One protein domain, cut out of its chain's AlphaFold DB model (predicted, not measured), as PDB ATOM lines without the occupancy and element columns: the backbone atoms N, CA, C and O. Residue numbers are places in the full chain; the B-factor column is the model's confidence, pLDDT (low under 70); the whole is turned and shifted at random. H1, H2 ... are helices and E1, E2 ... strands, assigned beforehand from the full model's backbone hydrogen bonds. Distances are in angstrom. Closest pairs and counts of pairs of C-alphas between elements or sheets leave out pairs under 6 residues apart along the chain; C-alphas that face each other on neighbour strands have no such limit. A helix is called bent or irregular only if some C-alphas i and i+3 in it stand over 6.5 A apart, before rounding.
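What this domain is: This is residues 150 to 255 of the 590 residues of an uncharacterized protein of Graphocephala atropunctata (UniProt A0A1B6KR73). Two small lobes are joined end to end in an elongated body: one is a three-stranded antiparallel sheet, E1 E2 E3, with the short helices H1 and H2 at its border, and the other is the hairpin E4 E5 with helices H3 and H5 beside it. H4 lies at the far end of the second lobe, and residues 229 to 241 lead back from the hairpin to H5. The printed part has 106 residues, with five named helices and five named strands in the order H1 E1 E2 E3 H2 H3 H4 E4 E5 H5, a mixed class. It is compact, with a radius of gyration of the C-alphas of 14.1 A, and spans 44 by 25 by 21 A.

How they stand to each other: H1, residues 155 to 163, is irregular, with C-alphas 159 and 162 7.5 A apart. E1, residues 164 to 167, E2, residues 172 to 175, and E3, residues 180 to 183, form a meander, each strand the antiparallel neighbour of the one before. N 165 and O 174 are 2.8 A apart, and N 173 and O 182 2.7 A, within hydrogen-bond range. H1 is only just on this sheet, with 5 pairs of C-alphas within 10 A, and only grazes it with residues 161 to 163. H2, residues 187 to 191, also only grazes it; H1 and H2 only just touch, with 3 pairs of C-alphas within 8 A, the closest His 160 and Leu 191 at 7.4 A. H3, residues 194 to 207, and H4, residues 210 to 216, form a helical hairpin; they touch, closest at the C-alphas of Lys 205 and Gln 213, 5.7 A apart. H4 is only just irregular, with C-alphas 211 and 214 6.9 A apart. E4, residues 219 to 222, and E5, residues 225 to 228, form an antiparallel hairpin, with N 227 and O 220 2.8 A apart. H5, residues 242 to 253, touches H4 with residues 249 to 253 alone, about perpendicular at 74 degrees, the closest C-alphas being Thr 215 and Ile 250 at 6.7 A. Every O i to N i+4 pair is within hydrogen-bond range in H2, H3 and H5; H1 has 0 of 5, with 4 of 6 O i to N i+3 pairs within range, and H4 has 0 of 3, with 3 of 4.

Where its parts are: H1 begins at C-alpha 155 (5.951, -22.303, -9.314) and measures 15.4 A. H3 measures 20.2 A. H5 measures 16.7 A and ends at C-alpha 253 (28.676, -35.014, -10.409).

The domain as a whole: The C-alphas of Gln 169 and Asp 255, the two farthest apart, are 45.9 A apart. The printed part has no cut; the link from E5 to H5 is long. No printed residue is under 70 in pLDDT.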
ATOM      1  N   THR A 150       9.236  -7.936 -11.709       78.44
ATOM      2  CA  THR A 150       7.855  -8.148 -11.219       78.44
ATOM      3  C   THR A 150       7.080  -9.273 -11.913       78.44
ATOM      4  O   THR A 150       5.919  -9.521 -11.582       78.44
ATOM      5  N   VAL A 151       7.708  -9.981 -12.853       87.56
ATOM      6  CA  VAL A 151       7.135 -11.124 -13.562       87.56
ATOM      7  C   VAL A 151       6.722 -12.213 -12.575       87.56
ATOM      8  O   VAL A 151       7.549 -12.848 -11.913       87.56
ATOM      9  N   ARG A 152       5.411 -12.453 -12.500       90.44
ATOM     10  CA  ARG A 152       4.840 -13.591 -11.780       90.44
ATOM     11  C   ARG A 152       4.928 -14.824 -12.669       90.44
ATOM     12  O   ARG A 152       4.115 -15.000 -13.568       90.44
ATOM     13  N   LEU A 153       5.918 -15.671 -12.405       92.25
ATOM     14  CA  LEU A 153       6.030 -16.982 -13.041       92.25
ATOM     15  C   LEU A 153       5.318 -18.064 -12.209       92.25
ATOM     16  O   LEU A 153       5.327 -17.988 -10.973       92.25
ATOM     17  N   PRO A 154       4.750 -19.092 -12.865       92.75
ATOM     18  CA  PRO A 154       4.330 -20.335 -12.220       92.75
ATOM     19  C   PRO A 154       5.425 -20.947 -11.329       92.75
ATOM     20  O   PRO A 154       6.617 -20.721 -11.547       92.75
ATOM     21  N   LEU A 155       5.031 -21.721 -10.309       90.38
ATOM     22  CA  LEU A 155       5.951 -22.303  -9.314       90.38
ATOM     23  C   LEU A 155       7.069 -23.149  -9.946       90.38
ATOM     24  O   LEU A 155       8.216 -23.045  -9.517       90.38
ATOM     25  N   ASP A 156       6.740 -23.926 -10.976       90.44
ATOM     26  CA  ASP A 156       7.652 -24.760 -11.770       90.44
ATOM     27  C   ASP A 156       8.673 -23.942 -12.576       90.44
ATOM     28  O   ASP A 156       9.761 -24.431 -12.863       90.44
ATOM     29  N   LEU A 157       8.371 -22.676 -12.879       94.25
ATOM     30  CA  LEU A 157       9.234 -21.781 -13.654       94.25
ATOM     31  C   LEU A 157       9.931 -20.704 -12.820       94.25
ATOM     32  O   LEU A 157      10.712 -19.922 -13.362       94.25
ATOM     33  N   LYS A 158       9.719 -20.652 -11.499       93.31
ATOM     34  CA  LYS A 158      10.352 -19.634 -10.636       93.31
ATOM     35  C   LYS A 158      11.875 -19.604 -10.764       93.31
ATOM     36  O   LYS A 158      12.467 -18.529 -10.713       93.31
ATOM     37  N   GLN A 159      12.499 -20.766 -10.961       93.31
ATOM     38  CA  GLN A 159      13.951 -20.895 -11.105       93.31
ATOM     39  C   GLN A 159      14.493 -20.322 -12.421       93.31
ATOM     40  O   GLN A 159      15.697 -20.116 -12.509       93.31
ATOM     41  N   HIS A 160      13.644 -19.998 -13.404       95.19
ATOM     42  CA  HIS A 160      14.024 -19.408 -14.699       95.19
ATOM     43  C   HIS A 160      13.946 -17.878 -14.736       95.19
ATOM     44  O   HIS A 160      14.338 -17.260 -15.722       95.19
ATOM     45  N   ARG A 161      13.456 -17.238 -13.665       94.38
ATOM     46  CA  ARG A 161      13.192 -15.788 -13.625       94.38
ATOM     47  C   ARG A 161      14.410 -14.928 -13.977       94.38
ATOM     48  O   ARG A 161      14.245 -13.895 -14.611       94.38
ATOM     49  N   GLY A 162      15.619 -15.349 -13.610       93.94
ATOM     50  CA  GLY A 162      16.863 -14.638 -13.915       93.94
ATOM     51  C   GLY A 162      17.227 -14.585 -15.403       93.94
ATOM     52  O   GLY A 162      18.098 -13.803 -15.781       93.94
ATOM     53  N   TYR A 163      16.548 -15.359 -16.256       96.19
ATOM     54  CA  TYR A 163      16.730 -15.303 -17.709       96.19
ATOM     55  C   TYR A 163      15.863 -14.250 -18.398       96.19
ATOM     56  O   TYR A 163      16.123 -13.892 -19.546       96.19
ATOM     57  N   ILE A 164      14.837 -13.745 -17.711       96.62
ATOM     58  CA  ILE A 164      13.881 -12.790 -18.264       96.62
ATOM     59  C   ILE A 164      14.182 -11.392 -17.740       96.62
ATOM     60  O   ILE A 164      14.299 -11.184 -16.532       96.62
ATOM     61  N   VAL A 165      14.271 -10.431 -18.652       94.38
ATOM     62  CA  VAL A 165      14.450  -9.009 -18.359       94.38
ATOM     63  C   VAL A 165      13.212  -8.256 -18.835       94.38
ATOM     64  O   VAL A 165      12.850  -8.340 -20.007       94.38
ATOM     65  N   ASP A 166      12.561  -7.528 -17.929       93.00
ATOM     66  CA  ASP A 166      11.452  -6.627 -18.259       93.00
ATOM     67  C   ASP A 166      11.985  -5.390 -19.001       93.00
ATOM     68  O   ASP A 166      12.831  -4.655 -18.483       93.00
ATOM     69  N   GLN A 167      11.507  -5.167 -20.227       91.12
ATOM     70  CA  GLN A 167      11.769  -3.953 -20.991       91.12
ATOM     71  C   GLN A 167      10.602  -2.983 -20.769       91.12
ATOM     72  O   GLN A 167       9.647  -2.923 -21.546       91.12
ATOM     73  N   HIS A 168      10.709  -2.191 -19.698       80.88
ATOM     74  CA  HIS A 168       9.669  -1.299 -19.163       80.88
ATOM     75  C   HIS A 168       8.964  -0.363 -20.168       80.88
ATOM     76  O   HIS A 168       7.918   0.192 -19.844       80.88
ATOM     77  N   GLN A 169       9.519  -0.147 -21.362       77.12
ATOM     78  CA  GLN A 169       8.982   0.800 -22.341       77.12
ATOM     79  C   GLN A 169       7.816   0.238 -23.169       77.12
ATOM     80  O   GLN A 169       7.008   1.023 -23.653       77.12
ATOM     81  N   GLU A 170       7.672  -1.087 -23.292       81.06
ATOM     82  CA  GLU A 170       6.710  -1.670 -24.247       81.06
ATOM     83  C   GLU A 170       5.899  -2.862 -23.710       81.06
ATOM     84  O   GLU A 170       5.231  -3.543 -24.482       81.06
ATOM     85  N   ARG A 171       5.928  -3.140 -22.394       87.25
ATOM     86  CA  ARG A 171       5.381  -4.393 -21.808       87.25
ATOM     87  C   ARG A 171       5.959  -5.662 -22.457       87.25
ATOM     88  O   ARG A 171       5.335  -6.724 -22.438       87.25
ATOM     89  N   ASN A 172       7.154  -5.527 -23.017       93.50
ATOM     90  CA  ASN A 172       7.886  -6.585 -23.677       93.50
ATOM     91  C   ASN A 172       8.934  -7.154 -22.716       93.50
ATOM     92  O   ASN A 172       9.497  -6.456 -21.874       93.50
ATOM     93  N   PHE A 173       9.202  -8.441 -22.859       94.94
ATOM     94  CA  PHE A 173      10.158  -9.200 -22.074       94.94
ATOM     95  C   PHE A 173      11.245  -9.715 -22.991       94.94
ATOM     96  O   PHE A 173      10.973 -10.173 -24.096       94.94
ATOM     97  N   PHE A 174      12.480  -9.657 -22.515       95.25
ATOM     98  CA  PHE A 174      13.644 -10.126 -23.242       95.25
ATOM     99  C   PHE A 174      14.261 -11.321 -22.526       95.25
ATOM    100  O   PHE A 174      14.591 -11.246 -21.342       95.25
ATOM    101  N   CYS A 175      14.441 -12.423 -23.248       97.31
ATOM    102  CA  CYS A 175      15.188 -13.571 -22.757       97.31
ATOM    103  C   CYS A 175      16.672 -13.388 -23.077       97.31
ATOM    104  O   CYS A 175      17.066 -13.431 -24.243       97.31
ATOM    105  N   ASN A 176      17.510 -13.229 -22.052       95.88
ATOM    106  CA  ASN A 176      18.950 -13.017 -22.232       95.88
ATOM    107  C   ASN A 176      19.695 -14.253 -22.765       95.88
ATOM    108  O   ASN A 176      20.776 -14.110 -23.328       95.88
ATOM    109  N   VAL A 177      19.114 -15.448 -22.616       96.31
ATOM    110  CA  VAL A 177      19.688 -16.704 -23.113       96.31
ATOM    111  C   VAL A 177      19.388 -16.898 -24.597       96.31
ATOM    112  O   VAL A 177      20.274 -17.241 -25.372       96.31
ATOM    113  N   CYS A 178      18.137 -16.673 -25.000       96.50
ATOM    114  CA  CYS A 178      17.696 -16.890 -26.378       96.50
ATOM    115  C   CYS A 178      17.856 -15.654 -27.269       96.50
ATOM    116  O   CYS A 178      17.737 -15.775 -28.483       96.50
ATOM    117  N   VAL A 179      18.092 -14.478 -26.677       96.00
ATOM    118  CA  VAL A 179      18.168 -13.183 -27.371       96.00
ATOM    119  C   VAL A 179      16.889 -12.908 -28.177       96.00
ATOM    120  O   VAL A 179      16.922 -12.488 -29.330       96.00
ATOM    121  N   VAL A 180      15.734 -13.173 -27.564       95.94
ATOM    122  CA  VAL A 180      14.413 -12.934 -28.166       95.94
ATOM    123  C   VAL A 180      13.551 -12.063 -27.262       95.94
ATOM    124  O   VAL A 180      13.624 -12.172 -26.036       95.94
ATOM    125  N   THR A 181      12.731 -11.220 -27.888       95.19
ATOM    126  CA  THR A 181      11.758 -10.348 -27.223       95.19
ATOM    127  C   THR A 181      10.344 -10.867 -27.475       95.19
ATOM    128  O   THR A 181      10.030 -11.274 -28.592       95.19
ATOM    129  N   PHE A 182       9.496 -10.866 -26.451       93.94
ATOM    130  CA  PHE A 182       8.111 -11.340 -26.517       93.94
ATOM    131  C   PHE A 182       7.225 -10.617 -25.498       93.94
ATOM    132  O   PHE A 182       7.718 -10.027 -24.541       93.94
ATOM    133  N   ASP A 183       5.910 -10.662 -25.690       93.94
ATOM    134  CA  ASP A 183       4.949 -10.108 -24.730       93.94
ATOM    135  C   ASP A 183       4.851 -10.940 -23.431       93.94
ATOM    136  O   ASP A 183       5.365 -12.058 -23.319       93.94
ATOM    137  N   SER A 184       4.136 -10.409 -22.433       92.62
ATOM    138  CA  SER A 184       3.921 -11.085 -21.144       92.62
ATOM    139  C   SER A 184       3.215 -12.441 -21.236       92.62
ATOM    140  O   SER A 184       3.383 -13.272 -20.344       92.62
ATOM    141  N   THR A 185       2.378 -12.656 -22.254       93.31
ATOM    142  CA  THR A 185       1.577 -13.886 -22.381       93.31
ATOM    143  C   THR A 185       2.416 -15.064 -22.867       93.31
ATOM    144  O   THR A 185       2.174 -16.200 -22.467       93.31
ATOM    145  N   ASN A 186       3.479 -14.775 -23.617       95.81
ATOM    146  CA  ASN A 186       4.350 -15.768 -24.233       95.81
ATOM    147  C   ASN A 186       5.540 -16.203 -23.356       95.81
ATOM    148  O   ASN A 186       6.263 -17.130 -23.723       95.81
ATOM    149  N   ILE A 187       5.747 -15.598 -22.175       95.12
ATOM    150  CA  ILE A 187       6.894 -15.918 -21.299       95.12
ATOM    151  C   ILE A 187       6.893 -17.397 -20.887       95.12
ATOM    152  O   ILE A 187       7.915 -18.076 -20.972       95.12
ATOM    153  N   VAL A 188       5.748 -17.905 -20.422       96.00
ATOM    154  CA  VAL A 188       5.626 -19.283 -19.915       96.00
ATOM    155  C   VAL A 188       5.822 -20.299 -21.035       96.00
ATOM    156  O   VAL A 188       6.509 -21.298 -20.831       96.00
ATOM    157  N   GLU A 189       5.247 -20.038 -22.210       96.00
ATOM    158  CA  GLU A 189       5.412 -20.895 -23.382       96.00
ATOM    159  C   GLU A 189       6.877 -20.924 -23.824       96.00
ATOM    160  O   GLU A 189       7.447 -22.005 -23.963       96.00
ATOM    161  N   HIS A 190       7.519 -19.753 -23.927       96.38
ATOM    162  CA  HIS A 190       8.927 -19.630 -24.296       96.38
ATOM    163  C   HIS A 190       9.855 -20.422 -23.365       96.38
ATOM    164  O   HIS A 190      10.663 -21.221 -23.843       96.38
ATOM    165  N   LEU A 191       9.726 -20.235 -22.047       96.00
ATOM    166  CA  LEU A 191      10.580 -20.893 -21.048       96.00
ATOM    167  C   LEU A 191      10.423 -22.423 -21.033       96.00
ATOM    168  O   LEU A 191      11.339 -23.121 -20.610       96.00
ATOM    169  N   LYS A 192       9.282 -22.947 -21.504       95.56
ATOM    170  CA  LYS A 192       9.020 -24.391 -21.643       95.56
ATOM    171  C   LYS A 192       9.457 -24.961 -22.990       95.56
ATOM    172  O   LYS A 192       9.366 -26.170 -23.200       95.56
ATOM    173  N   THR A 193       9.899 -24.122 -23.927       95.31
ATOM    174  CA  THR A 193      10.383 -24.627 -25.210       95.31
ATOM    175  C   THR A 193      11.685 -25.392 -25.023       95.31
ATOM    176  O   THR A 193      12.613 -24.929 -24.359       95.31
ATOM    177  N   LYS A 194      11.798 -26.529 -25.716       92.50
ATOM    178  CA  LYS A 194      13.047 -27.292 -25.776       92.50
ATOM    179  C   LYS A 194      14.222 -26.432 -26.261       92.50
ATOM    180  O   LYS A 194      15.327 -26.564 -25.763       92.50
ATOM    181  N   THR A 195      13.975 -25.506 -27.190       93.94
ATOM    182  CA  THR A 195      15.000 -24.575 -27.681       93.94
ATOM    183  C   THR A 195      15.555 -23.678 -26.574       93.94
ATOM    184  O   THR A 195      16.764 -23.470 -26.524       93.94
ATOM    185  N   HIS A 196      14.708 -23.157 -25.680       96.69
ATOM    186  CA  HIS A 196      15.181 -22.381 -24.535       96.69
ATOM    187  C   HIS A 196      16.025 -23.243 -23.593       96.69
ATOM    188  O   HIS A 196      17.142 -22.860 -23.255       96.69
ATOM    189  N   GLU A 197      15.524 -24.422 -23.224       96.38
ATOM    190  CA  GLU A 197      16.231 -25.365 -22.354       96.38
ATOM    191  C   GLU A 197      17.605 -25.763 -22.929       96.38
ATOM    192  O   GLU A 197      18.614 -25.680 -22.226       96.38
ATOM    193  N   ASP A 198      17.674 -26.095 -24.221       94.31
ATOM    194  CA  ASP A 198      18.921 -26.423 -24.924       94.31
ATOM    195  C   ASP A 198      19.900 -25.231 -24.917       94.31
ATOM    196  O   ASP A 198      21.090 -25.401 -24.639       94.31
ATOM    197  N   ASN A 199      19.412 -24.004 -25.147       96.62
ATOM    198  CA  ASN A 199      20.245 -22.800 -25.093       96.62
ATOM    199  C   ASN A 199      20.791 -22.530 -23.679       96.62
ATOM    200  O   ASN A 199      21.935 -22.097 -23.539       96.62
ATOM    201  N   VAL A 200      20.017 -22.816 -22.626       96.88
ATOM    202  CA  VAL A 200      20.485 -22.712 -21.233       96.88
ATOM    203  C   VAL A 200      21.601 -23.729 -20.957       96.88
ATOM    204  O   VAL A 200      22.622 -23.377 -20.362       96.88
ATOM    205  N   ILE A 201      21.470 -24.972 -21.437       97.06
ATOM    206  CA  ILE A 201      22.533 -25.986 -21.321       97.06
ATOM    207  C   ILE A 201      23.801 -25.550 -22.066       97.06
ATOM    208  O   ILE A 201      24.904 -25.656 -21.521       97.06
ATOM    209  N   LEU A 202      23.663 -25.012 -23.281       95.19
ATOM    210  CA  LEU A 202      24.789 -24.475 -24.051       95.19
ATOM    211  C   LEU A 202      25.466 -23.301 -23.337       95.19
ATOM    212  O   LEU A 202      26.697 -23.230 -23.324       95.19
ATOM    213  N   LEU A 203      24.690 -22.421 -22.697       96.25
ATOM    214  CA  LEU A 203      25.218 -21.322 -21.892       96.25
ATOM    215  C   LEU A 203      26.082 -21.840 -20.734       96.25
ATOM    216  O   LEU A 203      27.186 -21.334 -20.534       96.25
ATOM    217  N   PHE A 204      25.627 -22.860 -19.998       96.12
ATOM    218  CA  PHE A 204      26.433 -23.477 -18.937       96.12
ATOM    219  C   PHE A 204      27.705 -24.122 -19.490       96.12
ATOM    220  O   PHE A 204      28.800 -23.860 -18.989       96.12
ATOM    221  N   LYS A 205      27.582 -24.909 -20.565       95.06
ATOM    222  CA  LYS A 205      28.715 -25.589 -21.203       95.06
ATOM    223  C   LYS A 205      29.772 -24.600 -21.703       95.06
ATOM    224  O   LYS A 205      30.958 -24.824 -21.490       95.06
ATOM    225  N   GLY A 206      29.352 -23.486 -22.303       93.06
ATOM    226  CA  GLY A 206      30.247 -22.435 -22.798       93.06
ATOM    227  C   GLY A 206      30.969 -21.642 -21.703       93.06
ATOM    228  O   GLY A 206      31.930 -20.937 -21.994       93.06
ATOM    229  N   LYS A 207      30.526 -21.743 -20.444       93.12
ATOM    230  CA  LYS A 207      31.152 -21.080 -19.288       93.12
ATOM    231  C   LYS A 207      32.035 -22.013 -18.461       93.12
ATOM    232  O   LYS A 207      32.752 -21.535 -17.583       93.12
ATOM    233  N   LEU A 208      32.017 -23.310 -18.755       86.94
ATOM    234  CA  LEU A 208      32.915 -24.298 -18.171       86.94
ATOM    235  C   LEU A 208      34.251 -24.345 -18.935       86.94
ATOM    236  O   LEU A 208      34.250 -24.326 -20.171       86.94
ATOM    237  N   PRO A 209      35.391 -24.482 -18.231       82.88
ATOM    238  CA  PRO A 209      36.651 -24.887 -18.848       82.88
ATOM    239  C   PRO A 209      36.475 -26.154 -19.696       82.88
ATOM    240  O   PRO A 209      35.719 -27.045 -19.312       82.88
ATOM    241  N   LEU A 210      37.204 -26.267 -20.815       79.56
ATOM    242  CA  LEU A 210      37.068 -27.384 -21.770       79.56
ATOM    243  C   LEU A 210      37.108 -28.767 -21.098       79.56
ATOM    244  O   LEU A 210      36.252 -29.602 -21.372       79.56
ATOM    245  N   HIS A 211      38.035 -28.987 -20.162       79.25
ATOM    246  CA  HIS A 211      38.176 -30.262 -19.446       79.25
ATOM    247  C   HIS A 211      36.995 -30.588 -18.511       79.25
ATOM    248  O   HIS A 211      36.793 -31.748 -18.164       79.25
ATOM    249  N   LEU A 212      36.191 -29.591 -18.122       83.25
ATOM    250  CA  LEU A 212      34.981 -29.776 -17.319       83.25
ATOM    251  C   LEU A 212      33.711 -29.847 -18.166       83.25
ATOM    252  O   LEU A 212      32.654 -30.142 -17.619       83.25
ATOM    253  N   GLN A 213      33.755 -29.626 -19.481       88.44
ATOM    254  CA  GLN A 213      32.536 -29.661 -20.298       88.44
ATOM    255  C   GLN A 213      31.856 -31.036 -20.316       88.44
ATOM    256  O   GLN A 213      30.636 -31.101 -20.448       88.44
ATOM    257  N   ASN A 214      32.609 -32.118 -20.101       84.88
ATOM    258  CA  ASN A 214      32.060 -33.472 -19.971       84.88
ATOM    259  C   ASN A 214      31.158 -33.626 -18.735       84.88
ATOM    260  O   ASN A 214      30.316 -34.512 -18.696       84.88
ATOM    261  N   THR A 215      31.255 -32.731 -17.745       87.88
ATOM    262  CA  THR A 215      30.318 -32.712 -16.607       87.88
ATOM    263  C   THR A 215      28.879 -32.390 -17.031       87.88
ATOM    264  O   THR A 215      27.936 -32.723 -16.319       87.88
ATOM    265  N   MET A 216      28.678 -31.800 -18.211       93.25
ATOM    266  CA  MET A 216      27.345 -31.501 -18.736       93.25
ATOM    267  C   MET A 216      26.694 -32.685 -19.461       93.25
ATOM    268  O   MET A 216      25.527 -32.579 -19.819       93.25
ATOM    269  N   GLU A 217      27.411 -33.790 -19.692       89.44
ATOM    270  CA  GLU A 217      26.943 -34.932 -20.498       89.44
ATOM    271  C   GLU A 217      25.601 -35.496 -20.015       89.44
ATOM    272  O   GLU A 217      24.703 -35.766 -20.812       89.44
ATOM    273  N   PHE A 218      25.435 -35.604 -18.698       91.50
ATOM    274  CA  PHE A 218      24.222 -36.145 -18.093       91.50
ATOM    275  C   PHE A 218      23.220 -35.066 -17.685       91.50
ATOM    276  O   PHE A 218      22.176 -35.399 -17.140       91.50
ATOM    277  N   ILE A 219      23.497 -33.785 -17.921       96.25
ATOM    278  CA  ILE A 219      22.652 -32.691 -17.443       96.25
ATOM    279  C   ILE A 219      21.674 -32.268 -18.538       96.25
ATOM    280  O   ILE A 219      22.072 -31.832 -19.614       96.25
ATOM    281  N   SER A 220      20.377 -32.344 -18.246       95.19
ATOM    282  CA  SER A 220      19.319 -31.847 -19.128       95.19
ATOM    283  C   SER A 220      18.164 -31.251 -18.333       95.19
ATOM    284  O   SER A 220      18.142 -31.300 -17.103       95.19
ATOM    285  N   PHE A 221      17.183 -30.695 -19.038       94.31
ATOM    286  CA  PHE A 221      15.930 -30.273 -18.431       94.31
ATOM    287  C   PHE A 221      14.884 -31.393 -18.450       94.31
ATOM    288  O   PHE A 221      14.748 -32.123 -19.432       94.31
ATOM    289  N   TYR A 222      14.134 -31.511 -17.355       90.56
ATOM    290  CA  TYR A 222      12.933 -32.332 -17.248       90.56
ATOM    291  C   TYR A 222      11.848 -31.549 -16.505       90.56
ATOM    292  O   TYR A 222      12.045 -31.124 -15.363       90.56
ATOM    293  N   ASN A 223      10.698 -31.332 -17.154       89.38
ATOM    294  CA  ASN A 223       9.614 -30.482 -16.643       89.38
ATOM    295  C   ASN A 223      10.131 -29.118 -16.152       89.38
ATOM    296  O   ASN A 223       9.849 -28.716 -15.022       89.38
ATOM    297  N   SER A 224      10.963 -28.456 -16.965       91.31
ATOM    298  CA  SER A 224      11.597 -27.170 -16.648       91.31
ATOM    299  C   SER A 224      12.500 -27.164 -15.406       91.31
ATOM    300  O   SER A 224      12.913 -26.103 -14.949       91.31
ATOM    301  N   ASN A 225      12.871 -28.324 -14.867       94.19
ATOM    302  CA  ASN A 225      13.878 -28.439 -13.817       94.19
ATOM    303  C   ASN A 225      15.182 -28.957 -14.414       94.19
ATOM    304  O   ASN A 225      15.162 -29.862 -15.243       94.19
ATOM    305  N   LEU A 226      16.311 -28.423 -13.953       96.69
ATOM    306  CA  LEU A 226      17.612 -28.989 -14.278       96.69
ATOM    307  C   LEU A 226      17.760 -30.338 -13.558       96.69
ATOM    308  O   LEU A 226      17.497 -30.440 -12.357       96.69
ATOM    309  N   SER A 227      18.156 -31.376 -14.278       96.31
ATOM    310  CA  SER A 227      18.243 -32.740 -13.759       96.31
ATOM    311  C   SER A 227      19.442 -33.481 -14.328       96.31
ATOM    312  O   SER A 227      19.859 -33.224 -15.454       96.31
ATOM    313  N   CYS A 228      19.965 -34.426 -13.553       96.12
ATOM    314  CA  CYS A 228      20.955 -35.379 -14.025       96.12
ATOM    315  C   CYS A 228      20.265 -36.664 -14.494       96.12
ATOM    316  O   CYS A 228      19.571 -37.324 -13.720       96.12
ATOM    317  N   ASN A 229      20.476 -37.030 -15.754       88.88
ATOM    318  CA  ASN A 229      19.916 -38.213 -16.399       88.88
ATOM    319  C   ASN A 229      20.503 -39.516 -15.856       88.88
ATOM    320  O   ASN A 229      19.788 -40.514 -15.818       88.88
ATOM    321  N   LEU A 230      21.753 -39.493 -15.378       86.56
ATOM    322  CA  LEU A 230      22.410 -40.674 -14.819       86.56
ATOM    323  C   LEU A 230      21.732 -41.112 -13.516       86.56
ATOM    324  O   LEU A 230      21.319 -42.255 -13.337       86.56
ATOM    325  N   CYS A 231      21.569 -40.183 -12.575       91.94
ATOM    326  CA  CYS A 231      21.038 -40.516 -11.257       91.94
ATOM    327  C   CYS A 231      19.548 -40.185 -11.077       91.94
ATOM    328  O   CYS A 231      18.995 -40.548 -10.038       91.94
ATOM    329  N   ARG A 232      18.916 -39.523 -12.060       89.69
ATOM    330  CA  ARG A 232      17.537 -38.990 -12.037       89.69
ATOM    331  C   ARG A 232      17.274 -37.977 -10.915       89.69
ATOM    332  O   ARG A 232      16.143 -37.830 -10.456       89.69
ATOM    333  N   CYS A 233      18.307 -37.280 -10.448       94.56
ATOM    334  CA  CYS A 233      18.170 -36.274  -9.393       94.56
ATOM    335  C   CYS A 233      17.946 -34.881  -9.984       94.56
ATOM    336  O   CYS A 233      18.510 -34.532 -11.023       94.56
ATOM    337  N   LYS A 234      17.162 -34.060  -9.280       95.88
ATOM    338  CA  LYS A 234      17.052 -32.628  -9.562       95.88
ATOM    339  C   LYS A 234      18.347 -31.930  -9.137       95.88
ATOM    340  O   LYS A 234      18.767 -32.061  -7.990       95.88
ATOM    341  N   VAL A 235      18.937 -31.165 -10.048       96.62
ATOM    342  CA  VAL A 235      20.083 -30.289  -9.785       96.62
ATOM    343  C   VAL A 235      19.552 -28.881  -9.541       96.62
ATOM    344  O   VAL A 235      18.648 -28.411 -10.235       96.62
ATOM    345  N   ASN A 236      20.063 -28.201  -8.517       96.62
ATOM    346  CA  ASN A 236      19.543 -26.889  -8.156       96.62
ATOM    347  C   ASN A 236      19.940 -25.825  -9.194       96.62
ATOM    348  O   ASN A 236      21.125 -25.550  -9.397       96.62
ATOM    349  N   LEU A 237      18.933 -25.222  -9.824       96.00
ATOM    350  CA  LEU A 237      19.066 -24.166 -10.820       96.00
ATOM    351  C   LEU A 237      18.885 -22.792 -10.169       96.00
ATOM    352  O   LEU A 237      17.813 -22.484  -9.645       96.00
ATOM    353  N   ASN A 238      19.905 -21.943 -10.278       95.81
ATOM    354  CA  ASN A 238      19.840 -20.530  -9.923       95.81
ATOM    355  C   ASN A 238      20.093 -19.658 -11.166       95.81
ATOM    356  O   ASN A 238      21.235 -19.359 -11.514       95.81
ATOM    357  N   SER A 239      19.023 -19.211 -11.824       94.62
ATOM    358  CA  SER A 239      19.116 -18.347 -13.016       94.62
ATOM    359  C   SER A 239      19.691 -16.954 -12.749       94.62
ATOM    360  O   SER A 239      20.134 -16.294 -13.684       94.62
ATOM    361  N   PHE A 240      19.718 -16.483 -11.497       92.19
ATOM    362  CA  PHE A 240      20.351 -15.204 -11.151       92.19
ATOM    363  C   PHE A 240      21.869 -15.332 -10.997       92.19
ATOM    364  O   PHE A 240      22.595 -14.341 -11.130       92.19
ATOM    365  N   ASN A 241      22.349 -16.548 -10.725       93.50
ATOM    366  CA  ASN A 241      23.752 -16.845 -10.509       93.50
ATOM    367  C   ASN A 241      24.174 -18.102 -11.280       93.50
ATOM    368  O   ASN A 241      24.134 -19.229 -10.782       93.50
ATOM    369  N   LEU A 242      24.633 -17.880 -12.511       93.06
ATOM    370  CA  LEU A 242      25.109 -18.939 -13.394       93.06
ATOM    371  C   LEU A 242      26.217 -19.790 -12.746       93.06
ATOM    372  O   LEU A 242      26.210 -21.011 -12.870       93.06
ATOM    373  N   TYR A 243      27.141 -19.147 -12.027       91.56
ATOM    374  CA  TYR A 243      28.277 -19.808 -11.385       91.56
ATOM    375  C   TYR A 243      27.847 -20.737 -10.253       91.56
ATOM    376  O   TYR A 243      28.424 -21.807 -10.089       91.56
ATOM    377  N   GLU A 244      26.805 -20.369  -9.510       92.56
ATOM    378  CA  GLU A 244      26.218 -21.237  -8.488       92.56
ATOM    379  C   GLU A 244      25.559 -22.467  -9.113       92.56
ATOM    380  O   GLU A 244      25.754 -23.574  -8.627       92.56
ATOM    381  N   THR A 245      24.851 -22.305 -10.234       95.81
ATOM    382  CA  THR A 245      24.297 -23.459 -10.959       95.81
ATOM    383  C   THR A 245      25.405 -24.383 -11.466       95.81
ATOM    384  O   THR A 245      25.317 -25.596 -11.298       95.81
ATOM    385  N   ILE A 246      26.477 -23.820 -12.032       95.12
ATOM    386  CA  ILE A 246      27.656 -24.584 -12.465       95.12
ATOM    387  C   ILE A 246      28.290 -25.327 -11.283       95.12
ATOM    388  O   ILE A 246      28.588 -26.513 -11.390       95.12
ATOM    389  N   PHE A 247      28.449 -24.662 -10.138       93.38
ATOM    390  CA  PHE A 247      28.942 -25.297  -8.920       93.38
ATOM    391  C   PHE A 247      28.026 -26.439  -8.466       93.38
ATOM    392  O   PHE A 247      28.524 -27.516  -8.148       93.38
ATOM    393  N   ASN A 248      26.704 -26.251  -8.497       95.75
ATOM    394  CA  ASN A 248      25.738 -27.295  -8.154       95.75
ATOM    395  C   ASN A 248      25.853 -28.504  -9.091       95.75
ATOM    396  O   ASN A 248      25.781 -29.635  -8.620       95.75
ATOM    397  N   ILE A 249      26.071 -28.286 -10.394       95.69
ATOM    398  CA  ILE A 249      26.312 -29.356 -11.377       95.69
ATOM    399  C   ILE A 249      27.600 -30.117 -11.044       95.69
ATOM    400  O   ILE A 249      27.590 -31.344 -10.970       95.69
ATOM    401  N   ILE A 250      28.706 -29.405 -10.812       93.19
ATOM    402  CA  ILE A 250      29.994 -30.032 -10.490       93.19
ATOM    403  C   ILE A 250      29.892 -30.811  -9.176       93.19
ATOM    404  O   ILE A 250      30.249 -31.983  -9.131       93.19
ATOM    405  N   SER A 251      29.351 -30.184  -8.128       93.50
ATOM    406  CA  SER A 251      29.158 -30.809  -6.818       93.50
ATOM    407  C   SER A 251      28.284 -32.054  -6.915       93.50
ATOM    408  O   SER A 251      28.581 -33.050  -6.265       93.50
ATOM    409  N   HIS A 252      27.224 -32.005  -7.723       95.56
ATOM    410  CA  HIS A 252      26.368 -33.154  -7.973       95.56
ATOM    411  C   HIS A 252      27.139 -34.299  -8.642       95.56
ATOM    412  O   HIS A 252      27.067 -35.439  -8.191       95.56
ATOM    413  N   ASN A 253      27.924 -33.999  -9.676       92.06
ATOM    414  CA  ASN A 253      28.676 -35.014 -10.409       92.06
ATOM    415  C   ASN A 253      29.828 -35.626  -9.599       92.06
ATOM    416  O   ASN A 253      30.212 -36.769  -9.855       92.06
ATOM    417  N   SER A 254      30.377 -34.869  -8.647       89.12
ATOM    418  CA  SER A 254      31.401 -35.325  -7.700       89.12
ATOM    419  C   SER A 254      30.834 -36.103  -6.509       89.12
ATOM    420  O   SER A 254      31.611 -36.656  -5.732       89.12
ATOM    421  N   ASP A 255      29.509 -36.159  -6.340       93.69
ATOM    422  CA  ASP A 255      28.874 -36.928  -5.270       93.69
ATOM    423  C   ASP A 255      29.227 -38.421  -5.401       93.69
ATOM    424  O   ASP A 255      29.300 -38.969  -6.506       93.69
TER     425      ASP A 255